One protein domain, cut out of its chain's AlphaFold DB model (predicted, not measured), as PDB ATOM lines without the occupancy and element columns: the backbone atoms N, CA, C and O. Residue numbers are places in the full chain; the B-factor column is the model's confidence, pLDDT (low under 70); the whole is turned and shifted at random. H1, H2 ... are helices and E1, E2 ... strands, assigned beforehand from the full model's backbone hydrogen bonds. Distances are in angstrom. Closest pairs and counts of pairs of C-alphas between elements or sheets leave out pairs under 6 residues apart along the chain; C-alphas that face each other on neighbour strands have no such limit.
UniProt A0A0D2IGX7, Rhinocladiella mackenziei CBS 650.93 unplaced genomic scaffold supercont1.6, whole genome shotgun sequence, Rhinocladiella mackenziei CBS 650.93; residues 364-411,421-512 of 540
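AT A GLANCE: This is residues 364 to 411 and 421 to 512 of the 540 residues of an uncharacterized protein of Rhinocladiella mackenziei CBS 650.93 (UniProt A0A0D2IGX7). A tiny two-stranded sheet, E1 and E2, sits in the middle, with H2 and H5 side by side at one end of it and the helical hairpin H3 and H4 at the other; H1 lies at the far end beyond H2. Much of the rest is winding chain, with residues 443 to 448 sticking out. The 140 printed residues hold five named helices and two named strands, in the order H1 H2 E1 H3 H4 E2 H5, mostly helix, with under half of the residues in named elements. The antiparallel sheet has the order E1 - E2; the whole is compact, with a radius of gyration of the C-alphas of 15.8 A and spans of 47 by 40 by 27 A.

IN THESE COORDINATES: E1 is residues 403 to 405 and E2 residues 474 to 476, each 7.1 A long. H2, residues 392 to 402, is 15.0 A long; H5 is residues 478 to 483, with C-alpha 483 at (49.890, 35.873, 22.489). H3 is residues 427 to 436, 14.1 A, and H4 residues 455 to 464, 14.2 A. H1, residues 375 to 388, spans 19.8 A from C-alpha 375 at (48.833, 16.212, 20.250).

HOW THE PARTS SIT: E1 and E2 are antiparallel, with N 404 and O 475 2.8 A apart, within hydrogen-bond range. H2 and H5 touch, closest at C-alphas 402 and 480, 6.1 A, with a shallow tilt of 22 degrees, opposite ways. H2 and H3 touch only at their ends, closest at C-alphas 401 and 428, 5.6 A. The hairpin H3 and H4 touches, closest at C-alphas 434 and 457, 6.0 A, opposite ways at a shallow tilt of 33 degrees, only just short of steep. H1 and H2 are close but not clearly touching, with closest C-alphas 385 and 392 at 7.9 A. Every O i to N i+4 pair is within hydrogen-bond range in H2, H3, H4 and H5; in H1, 8 of 10 are.

THE WHOLE: The C-alphas farthest apart, of Gln 387 and Pro 455, are 46.7 A apart. Residues 412 to 420 are not printed, and C-alphas 411 and 421 are 14.4 A apart across the cut. The link from H3 to H4 is long; residues 484 to 512 hold no named element. Residues 411, 421 and 442 to 447 have pLDDT under 70.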
ATOM      1  N   PRO A 364      64.313  16.044  21.004       88.88
ATOM      2  CA  PRO A 364      64.469  16.548  22.363       88.88
ATOM      3  C   PRO A 364      63.650  17.827  22.567       88.88
ATOM      4  O   PRO A 364      63.677  18.722  21.718       88.88
ATOM      5  N   HIS A 365      62.907  17.908  23.668       91.69
ATOM      6  CA  HIS A 365      62.024  19.035  23.956       91.69
ATOM      7  C   HIS A 365      61.766  19.220  25.446       91.69
ATOM      8  O   HIS A 365      62.104  18.358  26.251       91.69
ATOM      9  N   SER A 366      61.167  20.359  25.792       93.56
ATOM     10  CA  SER A 366      60.722  20.670  27.148       93.56
ATOM     11  C   SER A 366      59.681  19.656  27.655       93.56
ATOM     12  O   SER A 366      58.588  19.604  27.088       93.56
ATOM     13  N   PRO A 367      59.944  18.893  28.740       94.25
ATOM     14  CA  PRO A 367      58.969  17.952  29.305       94.25
ATOM     15  C   PRO A 367      57.634  18.578  29.727       94.25
ATOM     16  O   PRO A 367      56.640  17.862  29.850       94.25
ATOM     17  N   ALA A 368      57.596  19.896  29.952       95.00
ATOM     18  CA  ALA A 368      56.367  20.631  30.238       95.00
ATOM     19  C   ALA A 368      55.401  20.672  29.036       95.00
ATOM     20  O   ALA A 368      54.191  20.748  29.235       95.00
ATOM     21  N   ILE A 369      55.900  20.565  27.795       95.88
ATOM     22  CA  ILE A 369      55.053  20.523  26.586       95.88
ATOM     23  C   ILE A 369      54.155  19.282  26.597       95.88
ATOM     24  O   ILE A 369      53.011  19.338  26.151       95.88
ATOM     25  N   ASP A 370      54.637  18.169  27.147       95.75
ATOM     26  CA  ASP A 370      53.892  16.909  27.188       95.75
ATOM     27  C   ASP A 370      52.595  16.991  27.998       95.75
ATOM     28  O   ASP A 370      51.713  16.151  27.809       95.75
ATOM     29  N   TRP A 371      52.478  17.995  28.871       95.19
ATOM     30  CA  TRP A 371      51.292  18.257  29.682       95.19
ATOM     31  C   TRP A 371      50.161  18.931  28.906       95.19
ATOM     32  O   TRP A 371      49.059  19.062  29.431       95.19
ATOM     33  N   LEU A 372      50.401  19.373  27.669       95.44
ATOM     34  CA  LEU A 372      49.339  19.924  26.838       95.44
ATOM     35  C   LEU A 372      48.455  18.781  26.311       95.44
ATOM     36  O   LEU A 372      48.963  17.848  25.686       95.44
ATOM     37  N   PRO A 373      47.124  18.861  26.467       93.75
ATOM     38  CA  PRO A 373      46.231  17.775  26.082       93.75
ATOM     39  C   PRO A 373      46.096  17.607  24.562       93.75
ATOM     40  O   PRO A 373      45.520  16.627  24.118       93.75
ATOM     41  N   TRP A 374      46.591  18.529  23.731       96.00
ATOM     42  CA  TRP A 374      46.392  18.470  22.278       96.00
ATOM     43  C   TRP A 374      47.655  17.970  21.552       96.00
ATOM     44  O   TRP A 374      48.626  18.724  21.458       96.00
ATOM     45  N   PRO A 375      47.665  16.755  20.959       96.56
ATOM     46  CA  PRO A 375      48.833  16.212  20.250       96.56
ATOM     47  C   PRO A 375      49.402  17.149  19.177       96.56
ATOM     48  O   PRO A 375      50.607  17.380  19.130       96.56
ATOM     49  N   ALA A 376      48.533  17.752  18.359       96.75
ATOM     50  CA  ALA A 376      48.953  18.680  17.311       96.75
ATOM     51  C   ALA A 376      49.596  19.959  17.879       96.75
ATOM     52  O   ALA A 376      50.549  20.475  17.296       96.75
ATOM     53  N   MET A 377      49.109  20.448  19.028       97.00
ATOM     54  CA  MET A 377      49.710  21.590  19.721       97.00
ATOM     55  C   MET A 377      51.097  21.232  20.244       97.00
ATOM     56  O   MET A 377      52.034  21.994  20.030       97.00
ATOM     57  N   ARG A 378      51.253  20.055  20.862       96.88
ATOM     58  CA  ARG A 378      52.555  19.566  21.342       96.88
ATOM     59  C   ARG A 378      53.577  19.534  20.212       96.88
ATOM     60  O   ARG A 378      54.634  20.150  20.331       96.88
ATOM     61  N   ASP A 379      53.223  18.930  19.079       97.00
ATOM     62  CA  ASP A 379      54.104  18.878  17.909       97.00
ATOM     63  C   ASP A 379      54.471  20.277  17.398       97.00
ATOM     64  O   ASP A 379      55.628  20.542  17.055       97.00
ATOM     65  N   ARG A 380      53.502  21.199  17.378       96.56
ATOM     66  CA  ARG A 380      53.728  22.576  16.942       96.56
ATOM     67  C   ARG A 380      54.681  23.324  17.874       96.56
ATOM     68  O   ARG A 380      55.620  23.954  17.391       96.56
ATOM     69  N   VAL A 381      54.489  23.213  19.187       96.06
ATOM     70  CA  VAL A 381      55.348  23.864  20.187       96.06
ATOM     71  C   VAL A 381      56.762  23.277  20.164       96.06
ATOM     72  O   VAL A 381      57.723  24.038  20.212       96.06
ATOM     73  N   ILE A 382      56.921  21.962  19.971       94.88
ATOM     74  CA  ILE A 382      58.241  21.317  19.816       94.88
ATOM     75  C   ILE A 382      58.998  21.869  18.601       94.88
ATOM     76  O   ILE A 382      60.206  22.104  18.666       94.88
ATOM     77  N   GLN A 383      58.310  22.099  17.481       94.25
ATOM     78  CA  GLN A 383      58.930  22.722  16.308       94.25
ATOM     79  C   GLN A 383      59.332  24.172  16.593       94.25
ATOM     80  O   GLN A 383      60.436  24.582  16.230       94.25
ATOM     81  N   MET A 384      58.459  24.930  17.260       92.81
ATOM     82  CA  MET A 384      58.694  26.339  17.571       92.81
ATOM     83  C   MET A 384      59.813  26.540  18.591       92.81
ATOM     84  O   MET A 384      60.643  27.421  18.385       92.81
ATOM     85  N   GLN A 385      59.913  25.717  19.641       88.06
ATOM     86  CA  GLN A 385      60.969  25.859  20.657       88.06
ATOM     87  C   GLN A 385      62.368  25.849  20.000       88.06
ATOM     88  O   GLN A 385      63.260  26.582  20.413       88.06
ATOM     89  N   ASN A 386      62.536  25.060  18.930       79.69
ATOM     90  CA  ASN A 386      63.798  24.892  18.215       79.69
ATOM     91  C   ASN A 386      64.088  26.045  17.239       79.69
ATOM     92  O   ASN A 386      65.202  26.146  16.730       79.69
ATOM     93  N   GLN A 387      63.094  26.884  16.939       85.94
ATOM     94  CA  GLN A 387      63.165  27.930  15.915       85.94
ATOM     95  C   GLN A 387      63.106  29.343  16.502       85.94
ATOM     96  O   GLN A 387      63.836  30.218  16.045       85.94
ATOM     97  N   THR A 388      62.235  29.578  17.485       79.88
ATOM     98  CA  THR A 388      61.841  30.927  17.924       79.88
ATOM     99  C   THR A 388      62.041  31.188  19.417       79.88
ATOM    100  O   THR A 388      61.686  32.267  19.879       79.88
ATOM    101  N   ASN A 389      62.654  30.257  20.164       82.62
ATOM    102  CA  ASN A 389      62.894  30.379  21.610       82.62
ATOM    103  C   ASN A 389      61.612  30.736  22.391       82.62
ATOM    104  O   ASN A 389      61.544  31.749  23.086       82.62
ATOM    105  N   VAL A 390      60.573  29.914  22.216       91.12
ATOM    106  CA  VAL A 390      59.287  30.063  22.911       91.12
ATOM    107  C   VAL A 390      59.475  29.884  24.414       91.12
ATOM    108  O   VAL A 390      60.057  28.893  24.852       91.12
ATOM    109  N   ASP A 391      58.914  30.803  25.197       93.94
ATOM    110  CA  ASP A 391      58.769  30.623  26.638       93.94
ATOM    111  C   ASP A 391      57.655  29.603  26.925       93.94
ATOM    112  O   ASP A 391      56.461  29.911  26.861       93.94
ATOM    113  N   VAL A 392      58.055  28.358  27.193       95.06
ATOM    114  CA  VAL A 392      57.124  27.245  27.426       95.06
ATOM    115  C   VAL A 392      56.354  27.410  28.738       95.06
ATOM    116  O   VAL A 392      55.185  27.038  28.785       95.06
ATOM    117  N   ASP A 393      56.948  27.989  29.786       95.69
ATOM    118  CA  ASP A 393      56.238  28.206  31.055       95.69
ATOM    119  C   ASP A 393      55.104  29.227  30.848       95.69
ATOM    120  O   ASP A 393      53.969  28.979  31.262       95.69
ATOM    121  N   GLN A 394      55.372  30.333  30.137       96.38
ATOM    122  CA  GLN A 394      54.343  31.321  29.785       96.38
ATOM    123  C   GLN A 394      53.268  30.734  28.857       96.38
ATOM    124  O   GLN A 394      52.091  31.080  28.979       96.38
ATOM    125  N   LEU A 395      53.652  29.844  27.938       96.62
ATOM    126  CA  LEU A 395      52.711  29.139  27.069       96.62
ATOM    127  C   LEU A 395      51.802  28.202  27.870       96.62
ATOM    128  O   LEU A 395      50.593  28.199  27.646       96.62
ATOM    129  N   CYS A 396      52.349  27.433  28.814       95.56
ATOM    130  CA  CYS A 396      51.570  26.565  29.699       95.56
ATOM    131  C   CYS A 396      50.622  27.376  30.596       95.56
ATOM    132  O   CYS A 396      49.454  27.009  30.725       95.56
ATOM    133  N   LEU A 397      51.092  28.499  31.156       95.81
ATOM    134  CA  LEU A 397      50.283  29.447  31.935       95.81
ATOM    135  C   LEU A 397      49.090  29.962  31.125       95.81
ATOM    136  O   LEU A 397      47.943  29.777  31.530       95.81
ATOM    137  N   ALA A 398      49.352  30.516  29.942       96.88
ATOM    138  CA  ALA A 398      48.303  31.028  29.066       96.88
ATOM    139  C   ALA A 398      47.362  29.916  28.576       96.88
ATOM    140  O   ALA A 398      46.164  30.143  28.420       96.88
ATOM    141  N   SER A 399      47.880  28.704  28.345       95.75
ATOM    142  CA  SER A 399      47.052  27.555  27.965       95.75
ATOM    143  C   SER A 399      46.044  27.244  29.065       95.75
ATOM    144  O   SER A 399      44.864  27.088  28.770       95.75
ATOM    145  N   LEU A 400      46.471  27.209  30.330       93.94
ATOM    146  CA  LEU A 400      45.576  26.965  31.460       93.94
ATOM    147  C   LEU A 400      44.523  28.075  31.616       93.94
ATOM    148  O   LEU A 400      43.342  27.772  31.777       93.94
ATOM    149  N   GLU A 401      44.930  29.342  31.512       94.44
ATOM    150  CA  GLU A 401      44.030  30.504  31.601       94.44
ATOM    151  C   GLU A 401      42.951  30.510  30.511       94.44
ATOM    152  O   GLU A 401      41.801  30.868  30.765       94.44
ATOM    153  N   HIS A 402      43.317  30.107  29.295       96.31
ATOM    154  CA  HIS A 402      42.463  30.208  28.114       96.31
ATOM    155  C   HIS A 402      41.838  28.881  27.675       96.31
ATOM    156  O   HIS A 402      41.179  28.840  26.634       96.31
ATOM    157  N   THR A 403      42.003  27.802  28.444       96.06
ATOM    158  CA  THR A 403      41.309  26.543  28.153       96.06
ATOM    159  C   THR A 403      39.823  26.679  28.477       96.06
ATOM    160  O   THR A 403      39.444  27.135  29.558       96.06
ATOM    161  N   VAL A 404      38.978  26.242  27.549       95.81
ATOM    162  CA  VAL A 404      37.517  26.170  27.673       95.81
ATOM    163  C   VAL A 404      37.040  24.729  27.490       95.81
ATOM    164  O   VAL A 404      37.783  23.885  26.979       95.81
ATOM    165  N   ILE A 405      35.794  24.454  27.877       93.44
ATOM    166  CA  ILE A 405      35.149  23.145  27.693       93.44
ATOM    167  C   ILE A 405      33.958  23.317  26.762       93.44
ATOM    168  O   ILE A 405      32.956  23.924  27.142       93.44
ATOM    169  N   GLU A 406      34.056  22.813  25.534       93.94
ATOM    170  CA  GLU A 406      32.919  22.878  24.615       93.94
ATOM    171  C   GLU A 406      31.764  22.001  25.126       93.94
ATOM    172  O   GLU A 406      32.006  20.886  25.599       93.94
ATOM    173  N   PRO A 407      30.513  22.487  25.048       92.94
ATOM    174  CA  PRO A 407      29.354  21.711  25.457       92.94
ATOM    175  C   PRO A 407      29.170  20.485  24.558       92.94
ATOM    176  O   PRO A 407      29.600  20.455  23.399       92.94
ATOM    177  N   GLU A 408      28.491  19.467  25.081       87.88
ATOM    178  CA  GLU A 408      28.062  18.339  24.257       87.88
ATOM    179  C   GLU A 408      27.116  18.826  23.138       87.88
ATOM    180  O   GLU A 408      26.227  19.650  23.394       87.88
ATOM    181  N   PRO A 409      27.264  18.323  21.897       82.12
ATOM    182  CA  PRO A 409      26.402  18.686  20.794       82.12
ATOM    183  C   PRO A 409      24.991  18.259  21.162       82.12
ATOM    184  O   PRO A 409      24.690  17.078  21.355       82.12
ATOM    185  N   SER A 410      24.106  19.241  21.274       72.38
ATOM    186  CA  SER A 410      22.693  18.958  21.454       72.38
ATOM    187  C   SER A 410      22.194  18.333  20.154       72.38
ATOM    188  O   SER A 410      22.095  19.015  19.138       72.38
ATOM    189  N   PHE A 411      21.881  17.035  20.159       62.44
ATOM    190  CA  PHE A 411      21.202  16.368  19.042       62.44
ATOM    191  C   PHE A 411      19.731  16.808  18.982       62.44
ATOM    192  O   PHE A 411      18.801  16.007  19.079       62.44
ATOM    193  N   VAL A 421      24.706  29.362  18.186       67.50
ATOM    194  CA  VAL A 421      25.840  29.962  18.893       67.50
ATOM    195  C   VAL A 421      25.957  29.256  20.235       67.50
ATOM    196  O   VAL A 421      25.309  29.626  21.213       67.50
ATOM    197  N   HIS A 422      26.785  28.217  20.275       87.69
ATOM    198  CA  HIS A 422      27.118  27.530  21.513       87.69
ATOM    199  C   HIS A 422      27.923  28.457  22.426       87.69
ATOM    200  O   HIS A 422      28.887  29.089  21.993       87.69
ATOM    201  N   VAL A 423      27.522  28.539  23.695       93.12
ATOM    202  CA  VAL A 423      28.217  29.307  24.733       93.12
ATOM    203  C   VAL A 423      29.105  28.369  25.547       93.12
ATOM    204  O   VAL A 423      28.696  27.259  25.878       93.12
ATOM    205  N   THR A 424      30.315  28.816  25.881       95.56
ATOM    206  CA  THR A 424      31.251  28.103  26.764       95.56
ATOM    207  C   THR A 424      31.943  29.068  27.733       95.56
ATOM    208  O   THR A 424      31.829  30.290  27.612       95.56
ATOM    209  N   PHE A 425      32.677  28.509  28.691       95.38
ATOM    210  CA  PHE A 425      33.346  29.213  29.777       95.38
ATOM    211  C   PHE A 425      34.786  28.726  29.903       95.38
ATOM    212  O   PHE A 425      35.093  27.556  29.644       95.38
ATOM    213  N   ARG A 426      35.678  29.621  30.331       95.38
ATOM    214  CA  ARG A 426      37.051  29.238  30.666       95.38
ATOM    215  C   ARG A 426      37.051  28.409  31.934       95.38
ATOM    216  O   ARG A 426      36.329  28.696  32.887       95.38
ATOM    217  N   ILE A 427      37.905  27.398  31.958       93.38
ATOM    218  CA  ILE A 427      38.076  26.540  33.126       93.38
ATOM    219  C   ILE A 427      38.560  27.350  34.318       93.38
ATOM    220  O   ILE A 427      38.077  27.139  35.425       93.38
ATOM    221  N   TRP A 428      39.455  28.310  34.094       93.81
ATOM    222  CA  TRP A 428      39.906  29.199  35.156       93.81
ATOM    223  C   TRP A 428      38.747  29.979  35.797       93.81
ATOM    224  O   TRP A 428      38.624  30.001  37.020       93.81
ATOM    225  N   ASP A 429      37.836  30.529  34.993       94.31
ATOM    226  CA  ASP A 429      36.668  31.260  35.499       94.31
ATOM    227  C   ASP A 429      35.727  30.333  36.292       94.31
ATOM    228  O   ASP A 429      35.217  30.699  37.352       94.31
ATOM    229  N   MET A 430      35.532  29.099  35.814       93.75
ATOM    230  CA  MET A 430      34.750  28.076  36.518       93.75
ATOM    231  C   MET A 430      35.409  27.637  37.833       93.75
ATOM    232  O   MET A 430      34.715  27.393  38.817       93.75
ATOM    233  N   TYR A 431      36.742  27.588  37.875       93.31
ATOM    234  CA  TYR A 431      37.502  27.325  39.094       93.31
ATOM    235  C   TYR A 431      37.282  28.431  40.127       93.31
ATOM    236  O   TYR A 431      36.997  28.140  41.290       93.31
ATOM    237  N   LEU A 432      37.351  29.697  39.712       93.69
ATOM    238  CA  LEU A 432      37.072  30.818  40.606       93.69
ATOM    239  C   LEU A 432      35.636  30.751  41.141       93.69
ATOM    240  O   LEU A 432      35.425  30.990  42.332       93.69
ATOM    241  N   LEU A 433      34.662  30.393  40.294       94.38
ATOM    242  CA  LEU A 433      33.266  30.217  40.702       94.38
ATOM    243  C   LEU A 433      33.123  29.122  41.771       94.38
ATOM    244  O   LEU A 433      32.488  29.344  42.801       94.38
ATOM    245  N   GLU A 434      33.776  27.974  41.571       93.06
ATOM    246  CA  GLU A 434      33.792  26.873  42.540       93.06
ATOM    247  C   GLU A 434      34.355  27.315  43.896       93.06
ATOM    248  O   GLU A 434      33.776  27.037  44.948       93.06
ATOM    249  N   ARG A 435      35.465  28.061  43.875       91.56
ATOM    250  CA  ARG A 435      36.106  28.603  45.081       91.56
ATOM    251  C   ARG A 435      35.218  29.613  45.800       91.56
ATOM    252  O   ARG A 435      35.117  29.559  47.027       91.56
ATOM    253  N   ALA A 436      34.565  30.506  45.060       92.44
ATOM    254  CA  ALA A 436      33.645  31.495  45.615       92.44
ATOM    255  C   ALA A 436      32.431  30.835  46.292       92.44
ATOM    256  O   ALA A 436      31.992  31.292  47.347       92.44
ATOM    257  N   GLY A 437      31.947  29.718  45.739       90.94
ATOM    258  CA  GLY A 437      30.856  28.917  46.298       90.94
ATOM    259  C   GLY A 437      31.230  28.046  47.506       90.94
ATOM    260  O   GLY A 437      30.408  27.249  47.951       90.94
ATOM    261  N   GLY A 438      32.453  28.163  48.038       87.62
ATOM    262  CA  GLY A 438      32.926  27.362  49.172       87.62
ATOM    263  C   GLY A 438      33.405  25.956  48.799       87.62
ATOM    264  O   GLY A 438      33.616  25.132  49.691       87.62
ATOM    265  N   GLY A 439      33.608  25.682  47.506       84.19
ATOM    266  CA  GLY A 439      34.200  24.442  47.019       84.19
ATOM    267  C   GLY A 439      35.585  24.208  47.626       84.19
ATOM    268  O   GLY A 439      36.456  25.090  47.648       84.19
ATOM    269  N   SER A 440      35.789  23.001  48.153       79.50
ATOM    270  CA  SER A 440      37.051  22.585  48.757       79.50
ATOM    271  C   SER A 440      37.760  21.584  47.857       79.50
ATOM    272  O   SER A 440      37.191  20.566  47.474       79.50
ATOM    273  N   PHE A 441      39.034  21.851  47.583       77.12
ATOM    274  CA  PHE A 441      39.938  20.927  46.912       77.12
ATOM    275  C   PHE A 441      40.820  20.291  47.988       77.12
ATOM    276  O   PHE A 441      41.823  20.897  48.379       77.12
ATOM    277  N   PRO A 442      40.457  19.117  48.540       67.81
ATOM    278  CA  PRO A 442      41.227  18.512  49.616       67.81
ATOM    279  C   PRO A 442      42.690  18.336  49.191       67.81
ATOM    280  O   PRO A 442      43.011  17.595  48.261       67.81
ATOM    281  N   SER A 443      43.598  19.024  49.892       60.09
ATOM    282  CA  SER A 443      45.037  19.017  49.590       60.09
ATOM    283  C   SER A 443      45.663  17.625  49.721       60.09
ATOM    284  O   SER A 443      46.715  17.366  49.148       60.09
ATOM    285  N   THR A 444      45.014  16.728  50.464       60.41
ATOM    286  CA  THR A 444      45.457  15.356  50.739       60.41
ATOM    287  C   THR A 444      44.725  14.293  49.928       60.41
ATOM    288  O   THR A 444      45.103  13.126  50.009       60.41
ATOM    289  N   SER A 445      43.686  14.649  49.166       61.59
ATOM    290  CA  SER A 445      42.965  13.638  48.398       61.59
ATOM    291  C   SER A 445      43.775  13.232  47.175       61.59
ATOM    292  O   SER A 445      44.078  14.059  46.317       61.59
ATOM    293  N   MET A 446      44.087  11.940  47.087       64.94
ATOM    294  CA  MET A 446      44.646  11.316  45.885       64.94
ATOM    295  C   MET A 446      43.606  11.155  44.769       64.94
ATOM    296  O   MET A 446      43.927  10.619  43.710       64.94
ATOM    297  N   THR A 447      42.356  11.580  44.986       69.50
ATOM    298  CA  THR A 447      41.330  11.550  43.943       69.50
ATOM    299  C   THR A 447      41.747  12.464  42.796       69.50
ATOM    300  O   THR A 447      41.756  13.685  42.927       69.50
ATOM    301  N   MET A 448      42.075  11.848  41.661       76.25
ATOM    302  CA  MET A 448      42.518  12.527  40.439       76.25
ATOM    303  C   MET A 448      41.352  13.119  39.624       76.25
ATOM    304  O   MET A 448      41.560  13.614  38.521       76.25
ATOM    305  N   THR A 449      40.126  13.020  40.140       75.75
ATOM    306  CA  THR A 449      38.886  13.511  39.530       75.75
ATOM    307  C   THR A 449      38.158  14.402  40.526       75.75
ATOM    308  O   THR A 449      38.028  14.035  41.698       75.75
ATOM    309  N   HIS A 450      37.651  15.538  40.061       80.62
ATOM    310  CA  HIS A 450      36.862  16.464  40.864       80.62
ATOM    311  C   HIS A 450      35.413  16.497  40.392       80.62
ATOM    312  O   HIS A 450      35.140  16.708  39.211       80.62
ATOM    313  N   ASN A 451      34.494  16.345  41.340       83.06
ATOM    314  CA  ASN A 451      33.079  16.602  41.126       83.06
ATOM    315  C   ASN A 451      32.774  18.010  41.654       83.06
ATOM    316  O   ASN A 451      33.080  18.257  42.821       83.06
ATOM    317  N   PRO A 452      32.190  18.914  40.841       86.00
ATOM    318  CA  PRO A 452      31.789  20.246  41.293       86.00
ATOM    319  C   PRO A 452      30.976  20.179  42.587       86.00
ATOM    320  O   PRO A 452      29.971  19.467  42.637       86.00
ATOM    321  N   ALA A 453      31.398  20.901  43.623       88.19
ATOM    322  CA  ALA A 453      30.709  20.961  44.907       88.19
ATOM    323  C   ALA A 453      29.872  22.240  45.046       88.19
ATOM    324  O   ALA A 453      28.865  22.224  45.756       88.19
ATOM    325  N   SER A 454      30.237  23.330  44.360       92.19
ATOM    326  CA  SER A 454      29.463  24.570  44.415       92.19
ATOM    327  C   SER A 454      28.120  24.435  43.672       92.19
ATOM    328  O   SER A 454      28.080  23.939  42.539       92.19
ATOM    329  N   PRO A 455      27.002  24.908  44.262       93.19
ATOM    330  CA  PRO A 455      25.699  24.894  43.597       93.19
ATOM    331  C   PRO A 455      25.697  25.665  42.273       93.19
ATOM    332  O   PRO A 455      25.053  25.241  41.313       93.19
ATOM    333  N   ASP A 456      26.445  26.769  42.207       94.06
ATOM    334  CA  ASP A 456      26.517  27.619  41.020       94.06
ATOM    335  C   ASP A 456      27.242  26.918  39.868       94.06
ATOM    336  O   ASP A 456      26.732  26.915  38.745       94.06
ATOM    337  N   LEU A 457      28.380  26.256  40.126       93.31
ATOM    338  CA  LEU A 457      29.071  25.496  39.082       93.31
ATOM    339  C   LEU A 457      28.256  24.271  38.651       93.31
ATOM    340  O   LEU A 457      28.188  23.978  37.460       93.31
ATOM    341  N   GLN A 458      27.590  23.581  39.583       93.12
ATOM    342  CA  GLN A 458      26.684  22.475  39.251       93.12
ATOM    343  C   GLN A 458      25.519  22.934  38.362       93.12
ATOM    344  O   GLN A 458      25.179  22.266  37.381       93.12
ATOM    345  N   ALA A 459      24.911  24.081  38.679       94.06
ATOM    346  CA  ALA A 459      23.846  24.664  37.876       94.06
ATOM    347  C   ALA A 459      24.356  25.061  36.484       94.06
ATOM    348  O   ALA A 459      23.723  24.709  35.489       94.06
ATOM    349  N   LEU A 460      25.517  25.719  36.405       94.19
ATOM    350  CA  LEU A 460      26.158  26.100  35.147       94.19
ATOM    351  C   LEU A 460      26.414  24.871  34.264       94.19
ATOM    352  O   LEU A 460      25.986  24.821  33.114       94.19
ATOM    353  N   ALA A 461      27.039  23.845  34.833       92.56
ATOM    354  CA  ALA A 461      27.347  22.599  34.150       92.56
ATOM    355  C   ALA A 461      26.114  21.913  33.574       92.56
ATOM    356  O   ALA A 461      26.139  21.428  32.445       92.56
ATOM    357  N   LYS A 462      25.026  21.895  34.346       92.19
ATOM    358  CA  LYS A 462      23.761  21.287  33.942       92.19
ATOM    359  C   LYS A 462      23.058  22.096  32.854       92.19
ATOM    360  O   LYS A 462      22.535  21.507  31.915       92.19
ATOM    361  N   VAL A 463      23.019  23.422  32.986       93.31
ATOM    362  CA  VAL A 463      22.331  24.311  32.034       93.31
ATOM    363  C   VAL A 463      23.021  24.303  30.674       93.31
ATOM    364  O   VAL A 463      22.341  24.262  29.653       93.31
ATOM    365  N   TYR A 464      24.355  24.307  30.662       92.31
ATOM    366  CA  TYR A 464      25.149  24.351  29.434       92.31
ATOM    367  C   TYR A 464      25.668  22.978  28.990       92.31
ATOM    368  O   TYR A 464      26.385  22.902  28.001       92.31
ATOM    369  N   ASN A 465      25.298  21.900  29.688       92.25
ATOM    370  CA  ASN A 465      25.722  20.528  29.400       92.25
ATOM    371  C   ASN A 465      27.252  20.400  29.229       92.25
ATOM    372  O   ASN A 465      27.738  19.946  28.192       92.25
ATOM    373  N   LEU A 466      28.002  20.875  30.230       91.69
ATOM    374  CA  LEU A 466      29.467  20.963  30.199       91.69
ATOM    375  C   LEU A 466      30.113  19.649  30.678       91.69
ATOM    376  O   LEU A 466      30.001  19.309  31.862       91.69
ATOM    377  N   PRO A 467      30.839  18.924  29.812       90.50
ATOM    378  CA  PRO A 467      31.452  17.651  30.170       90.50
ATOM    379  C   PRO A 467      32.842  17.857  30.796       90.50
ATOM    380  O   PRO A 467      33.864  17.637  30.155       90.50
ATOM    381  N   PHE A 468      32.914  18.248  32.077       81.62
ATOM    382  CA  PHE A 468      34.202  18.530  32.751       81.62
ATOM    383  C   PHE A 468      35.224  17.398  32.706       81.62
ATOM    384  O   PHE A 468      36.426  17.642  32.817       81.62
ATOM    385  N   GLN A 469      34.734  16.163  32.614       84.50
ATOM    386  CA  GLN A 469      35.590  14.991  32.612       84.50
ATOM    387  C   GLN A 469      36.068  14.608  31.204       84.50
ATOM    388  O   GLN A 469      37.037  13.862  31.074       84.50
ATOM    389  N   ASP A 470      35.450  15.144  30.150       90.62
ATOM    390  CA  ASP A 470      35.812  14.811  28.779       90.62
ATOM    391  C   ASP A 470      36.921  15.732  28.259       90.62
ATOM    392  O   ASP A 470      36.716  16.874  27.846       90.62
ATOM    393  N   ILE A 471      38.134  15.193  28.237       92.38
ATOM    394  CA  ILE A 471      39.302  15.879  27.693       92.38
ATOM    395  C   ILE A 471      39.188  16.184  26.190       92.38
ATOM    396  O   ILE A 471      39.799  17.139  25.701       92.38
ATOM    397  N   THR A 472      38.413  15.406  25.430       93.50
ATOM    398  CA  THR A 472      38.268  15.598  23.980       93.50
ATOM    399  C   THR A 472      37.515  16.885  23.637       93.50
ATOM    400  O   THR A 472      37.621  17.396  22.515       93.50
ATOM    401  N   ARG A 473      36.823  17.458  24.630       94.25
ATOM    402  CA  ARG A 473      36.050  18.704  24.563       94.25
ATOM    403  C   ARG A 473      36.851  19.942  24.946       94.25
ATOM    404  O   ARG A 473      36.350  21.057  24.814       94.25
ATOM    405  N   LEU A 474      38.099  19.772  25.381       94.94
ATOM    406  CA  LEU A 474      38.965  20.903  25.692       94.94
ATOM    407  C   LEU A 474      39.356  21.649  24.419       94.94
ATOM    408  O   LEU A 474      39.855  21.060  23.451       94.94
ATOM    409  N   ARG A 475      39.176  22.965  24.446       96.19
ATOM    410  CA  ARG A 475      39.618  23.896  23.403       96.19
ATOM    411  C   ARG A 475      40.302  25.100  24.021       96.19
ATOM    412  O   ARG A 475      40.308  25.264  25.236       96.19
ATOM    413  N   ILE A 476      40.858  25.946  23.169       96.81
ATOM    414  CA  ILE A 476      41.557  27.164  23.548       96.81
ATOM    415  C   ILE A 476      40.801  28.377  23.000       96.81
ATOM    416  O   ILE A 476      40.408  28.413  21.831       96.81
ATOM    417  N   ASP A 477      40.610  29.367  23.862       97.19
ATOM    418  CA  ASP A 477      40.014  30.662  23.549       97.19
ATOM    419  C   ASP A 477      40.926  31.523  22.644       97.19
ATOM    420  O   ASP A 477      42.154  31.447  22.690       97.19
ATOM    421  N   ALA A 478      40.326  32.390  21.827       96.06
ATOM    422  CA  ALA A 478      41.008  33.236  20.850       96.06
ATOM    423  C   ALA A 478      42.142  34.125  21.419       96.06
ATOM    424  O   ALA A 478      43.174  34.241  20.753       96.06
ATOM    425  N   PRO A 479      42.031  34.734  22.622       96.69
ATOM    426  CA  PRO A 479      43.089  35.564  23.197       96.69
ATOM    427  C   PRO A 479      44.437  34.857  23.361       96.69
ATOM    428  O   PRO A 479      45.466  35.510  23.204       96.69
ATOM    429  N   PHE A 480      44.453  33.538  23.572       97.69
ATOM    430  CA  PHE A 480      45.694  32.761  23.598       97.69
ATOM    431  C   PHE A 480      46.487  32.907  22.293       97.69
ATOM    432  O   PHE A 480      47.698  33.126  22.306       97.69
ATOM    433  N   TYR A 481      45.806  32.856  21.148       97.25
ATOM    434  CA  TYR A 481      46.449  32.960  19.837       97.25
ATOM    435  C   TYR A 481      46.902  34.383  19.505       97.25
ATOM    436  O   TYR A 481      47.760  34.558  18.647       97.25
ATOM    437  N   ASN A 482      46.401  35.402  20.208       96.75
ATOM    438  CA  ASN A 482      46.978  36.744  20.111       96.75
ATOM    439  C   ASN A 482      48.369  36.797  20.764       96.75
ATOM    440  O   ASN A 482      49.228  37.548  20.307       96.75
ATOM    441  N   MET A 483      48.594  35.995  21.812       96.50
ATOM    442  CA  MET A 483      49.890  35.873  22.489       96.50
ATOM    443  C   MET A 483      50.840  34.930  21.742       96.50
ATOM    444  O   MET A 483      52.035  35.197  21.656       96.50
ATOM    445  N   PHE A 484      50.303  33.848  21.173       96.69
ATOM    446  CA  PHE A 484      51.067  32.805  20.486       96.69
ATOM    447  C   PHE A 484      50.509  32.528  19.078       96.69
ATOM    448  O   PHE A 484      50.013  31.429  18.817       96.69
ATOM    449  N   PRO A 485      50.587  33.481  18.132       96.25
ATOM    450  CA  PRO A 485      49.935  33.358  16.821       96.25
ATOM    451  C   PRO A 485      50.419  32.151  16.013       96.25
ATOM    452  O   PRO A 485      49.630  31.484  15.345       96.25
ATOM    453  N   ASP A 486      51.698  31.799  16.138       95.50
ATOM    454  CA  ASP A 486      52.289  30.659  15.436       95.50
ATOM    455  C   ASP A 486      51.774  29.298  15.925       95.50
ATOM    456  O   ASP A 486      52.007  28.289  15.255       95.50
ATOM    457  N   THR A 487      51.061  29.256  17.055       95.75
ATOM    458  CA  THR A 487      50.450  28.040  17.617       95.75
ATOM    459  C   THR A 487      49.012  27.807  17.143       95.75
ATOM    460  O   THR A 487      48.377  26.844  17.571       95.75
ATOM    461  N   TYR A 488      48.479  28.663  16.262       96.88
ATOM    462  CA  TYR A 488      47.111  28.526  15.767       96.88
ATOM    463  C   TYR A 488      46.873  27.176  15.080       96.88
ATOM    464  O   TYR A 488      47.536  26.818  14.105       96.88
ATOM    465  N   LEU A 489      45.887  26.439  15.592       95.44
ATOM    466  CA  LEU A 489      45.492  25.123  15.109       95.44
ATOM    467  C   LEU A 489      43.962  25.034  15.114       95.44
ATOM    468  O   LEU A 489      43.374  25.034  16.199       95.44
ATOM    469  N   PRO A 490      43.306  24.887  13.946       92.81
ATOM    470  CA  PRO A 490      41.845  24.861  13.858       92.81
ATOM    471  C   PRO A 490      41.174  23.805  14.747       92.81
ATOM    472  O   PRO A 490      40.080  24.036  15.239       92.81
ATOM    473  N   GLY A 491      41.828  22.661  14.981       90.94
ATOM    474  CA  GLY A 491      41.303  21.599  15.851       90.94
ATOM    475  C   GLY A 491      41.444  21.864  17.357       90.94
ATOM    476  O   GLY A 491      40.893  21.110  18.152       90.94
ATOM    477  N   CYS A 492      42.189  22.896  17.756       94.62
ATOM    478  CA  CYS A 492      42.380  23.284  19.156       94.62
ATOM    479  C   CYS A 492      41.589  24.542  19.519       94.62
ATOM    480  O   CYS A 492      41.258  24.730  20.686       94.62
ATOM    481  N   THR A 493      41.297  25.407  18.546       95.69
ATOM    482  CA  THR A 493      40.554  26.652  18.766       95.69
ATOM    483  C   THR A 493      39.079  26.368  19.034       95.69
ATOM    484  O   THR A 493      38.467  25.563  18.338       95.69
ATOM    485  N   SER A 494      38.507  27.041  20.032       95.00
ATOM    486  CA  SER A 494      37.072  26.963  20.319       95.00
ATOM    487  C   SER A 494      36.254  27.619  19.208       95.00
ATOM    488  O   SER A 494      36.571  28.732  18.779       95.00
ATOM    489  N   GLY A 495      35.186  26.953  18.767       92.75
ATOM    490  CA  GLY A 495      34.181  27.551  17.879       92.75
ATOM    491  C   GLY A 495      33.056  28.269  18.633       92.75
ATOM    492  O   GLY A 495      32.252  28.973  18.023       92.75
ATOM    493  N   CYS A 496      32.987  28.078  19.950       93.94
ATOM    494  CA  CYS A 496      31.920  28.582  20.805       93.94
ATOM    495  C   CYS A 496      32.133  30.054  21.185       93.94
ATOM    496  O   CYS A 496      33.261  30.538  21.240       93.94
ATOM    497  N   GLN A 497      31.054  30.758  21.528       95.00
ATOM    498  CA  GLN A 497      31.122  32.066  22.171       95.00
ATOM    499  C   GLN A 497      31.564  31.901  23.631       95.00
ATOM    500  O   GLN A 497      30.856  31.302  24.440       95.00
ATOM    501  N   ILE A 498      32.717  32.465  23.983       96.12
ATOM    502  CA  ILE A 498      33.216  32.452  25.360       96.12
ATOM    503  C   ILE A 498      32.563  33.596  26.136       96.12
ATOM    504  O   ILE A 498      32.672  34.761  25.742       96.12
ATOM    505  N   VAL A 499      31.896  33.272  27.243       94.75
ATOM    506  CA  VAL A 499      31.291  34.257  28.149       94.75
ATOM    507  C   VAL A 499      32.105  34.300  29.445       94.75
ATOM    508  O   VAL A 499      32.265  33.260  30.080       94.75
ATOM    509  N   PRO A 500      32.639  35.467  29.856       93.69
ATOM    510  CA  PRO A 500      33.332  35.580  31.134       93.69
ATOM    511  C   PRO A 500      32.338  35.427  32.290       93.69
ATOM    512  O   PRO A 500      31.229  35.963  32.233       93.69
ATOM    513  N   LEU A 501      32.741  34.723  33.348       93.69
ATOM    514  CA  LEU A 501      31.958  34.637  34.583       93.69
ATOM    515  C   LEU A 501      32.325  35.807  35.504       93.69
ATOM    516  O   LEU A 501      33.502  36.062  35.759       93.69
ATOM    517  N   ASP A 502      31.318  36.523  36.007       90.44
ATOM    518  CA  ASP A 502      31.509  37.598  36.986       90.44
ATOM    519  C   ASP A 502      31.676  36.991  38.384       90.44
ATOM    520  O   ASP A 502      30.704  36.770  39.108       90.44
ATOM    521  N   VAL A 503      32.915  36.635  38.726       89.38
ATOM    522  CA  VAL A 503      33.256  36.035  40.018       89.38
ATOM    523  C   VAL A 503      33.933  37.078  40.906       89.38
ATOM    524  O   VAL A 503      34.949  37.667  40.544       89.38
ATOM    525  N   GLU A 504      33.389  37.297  42.107       84.12
ATOM    526  CA  GLU A 504      33.931  38.269  43.070       84.12
ATOM    527  C   GLU A 504      35.326  37.868  43.598       84.12
ATOM    528  O   GLU A 504      36.129  38.722  43.989       84.12
ATOM    529  N   TYR A 505      35.636  36.568  43.582       79.56
ATOM    530  CA  TYR A 505      36.900  36.001  44.042       79.56
ATOM    531  C   TYR A 505      38.051  36.286  43.066       79.56
ATOM    532  O   TYR A 505      38.009  35.903  41.899       79.56
ATOM    533  N   LYS A 506      39.106  36.942  43.565       80.81
ATOM    534  CA  LYS A 506      40.277  37.362  42.779       80.81
ATOM    535  C   LYS A 506      41.516  36.588  43.207       80.81
ATOM    536  O   LYS A 506      42.309  37.065  44.016       80.81
ATOM    537  N   GLU A 507      41.655  35.386  42.669       88.69
ATOM    538  CA  GLU A 507      42.921  34.655  42.636       88.69
ATOM    539  C   GLU A 507      43.527  34.801  41.236       88.69
ATOM    540  O   GLU A 507      42.808  34.935  40.244       88.69
ATOM    541  N   HIS A 508      44.855  34.809  41.157       89.31
ATOM    542  CA  HIS A 508      45.581  34.898  39.897       89.31
ATOM    543  C   HIS A 508      46.468  33.671  39.742       89.31
ATOM    544  O   HIS A 508      47.102  33.241  40.709       89.31
ATOM    545  N   LEU A 509      46.528  33.127  38.527       92.38
ATOM    546  CA  LEU A 509      47.546  32.143  38.202       92.38
ATOM    547  C   LEU A 509      48.909  32.829  38.247       92.38
ATOM    548  O   LEU A 509      49.136  33.868  37.632       92.38
ATOM    549  N   GLU A 510      49.812  32.247  39.024       94.69
ATOM    550  CA  GLU A 510      51.179  32.740  39.134       94.69
ATOM    551  C   GLU A 510      52.069  32.015  38.135       94.69
ATOM    552  O   GLU A 510      51.795  30.886  37.733       94.69
ATOM    553  N   TYR A 511      53.175  32.648  37.767       95.62
ATOM    554  CA  TYR A 511      54.207  31.987  36.987       95.62
ATOM    555  C   TYR A 511      54.866  30.861  37.812       95.62
ATOM    556  O   TYR A 511      55.041  31.031  39.025       95.62
ATOM    557  N   PRO A 512      55.287  29.738  37.199       96.25
ATOM    558  CA  PRO A 512      55.954  28.657  37.917       96.25
ATOM    559  C   PRO A 512      57.148  29.126  38.768       96.25
ATOM    560  O   PRO A 512      57.872  30.059  38.417       96.25
TER     561      PRO A 512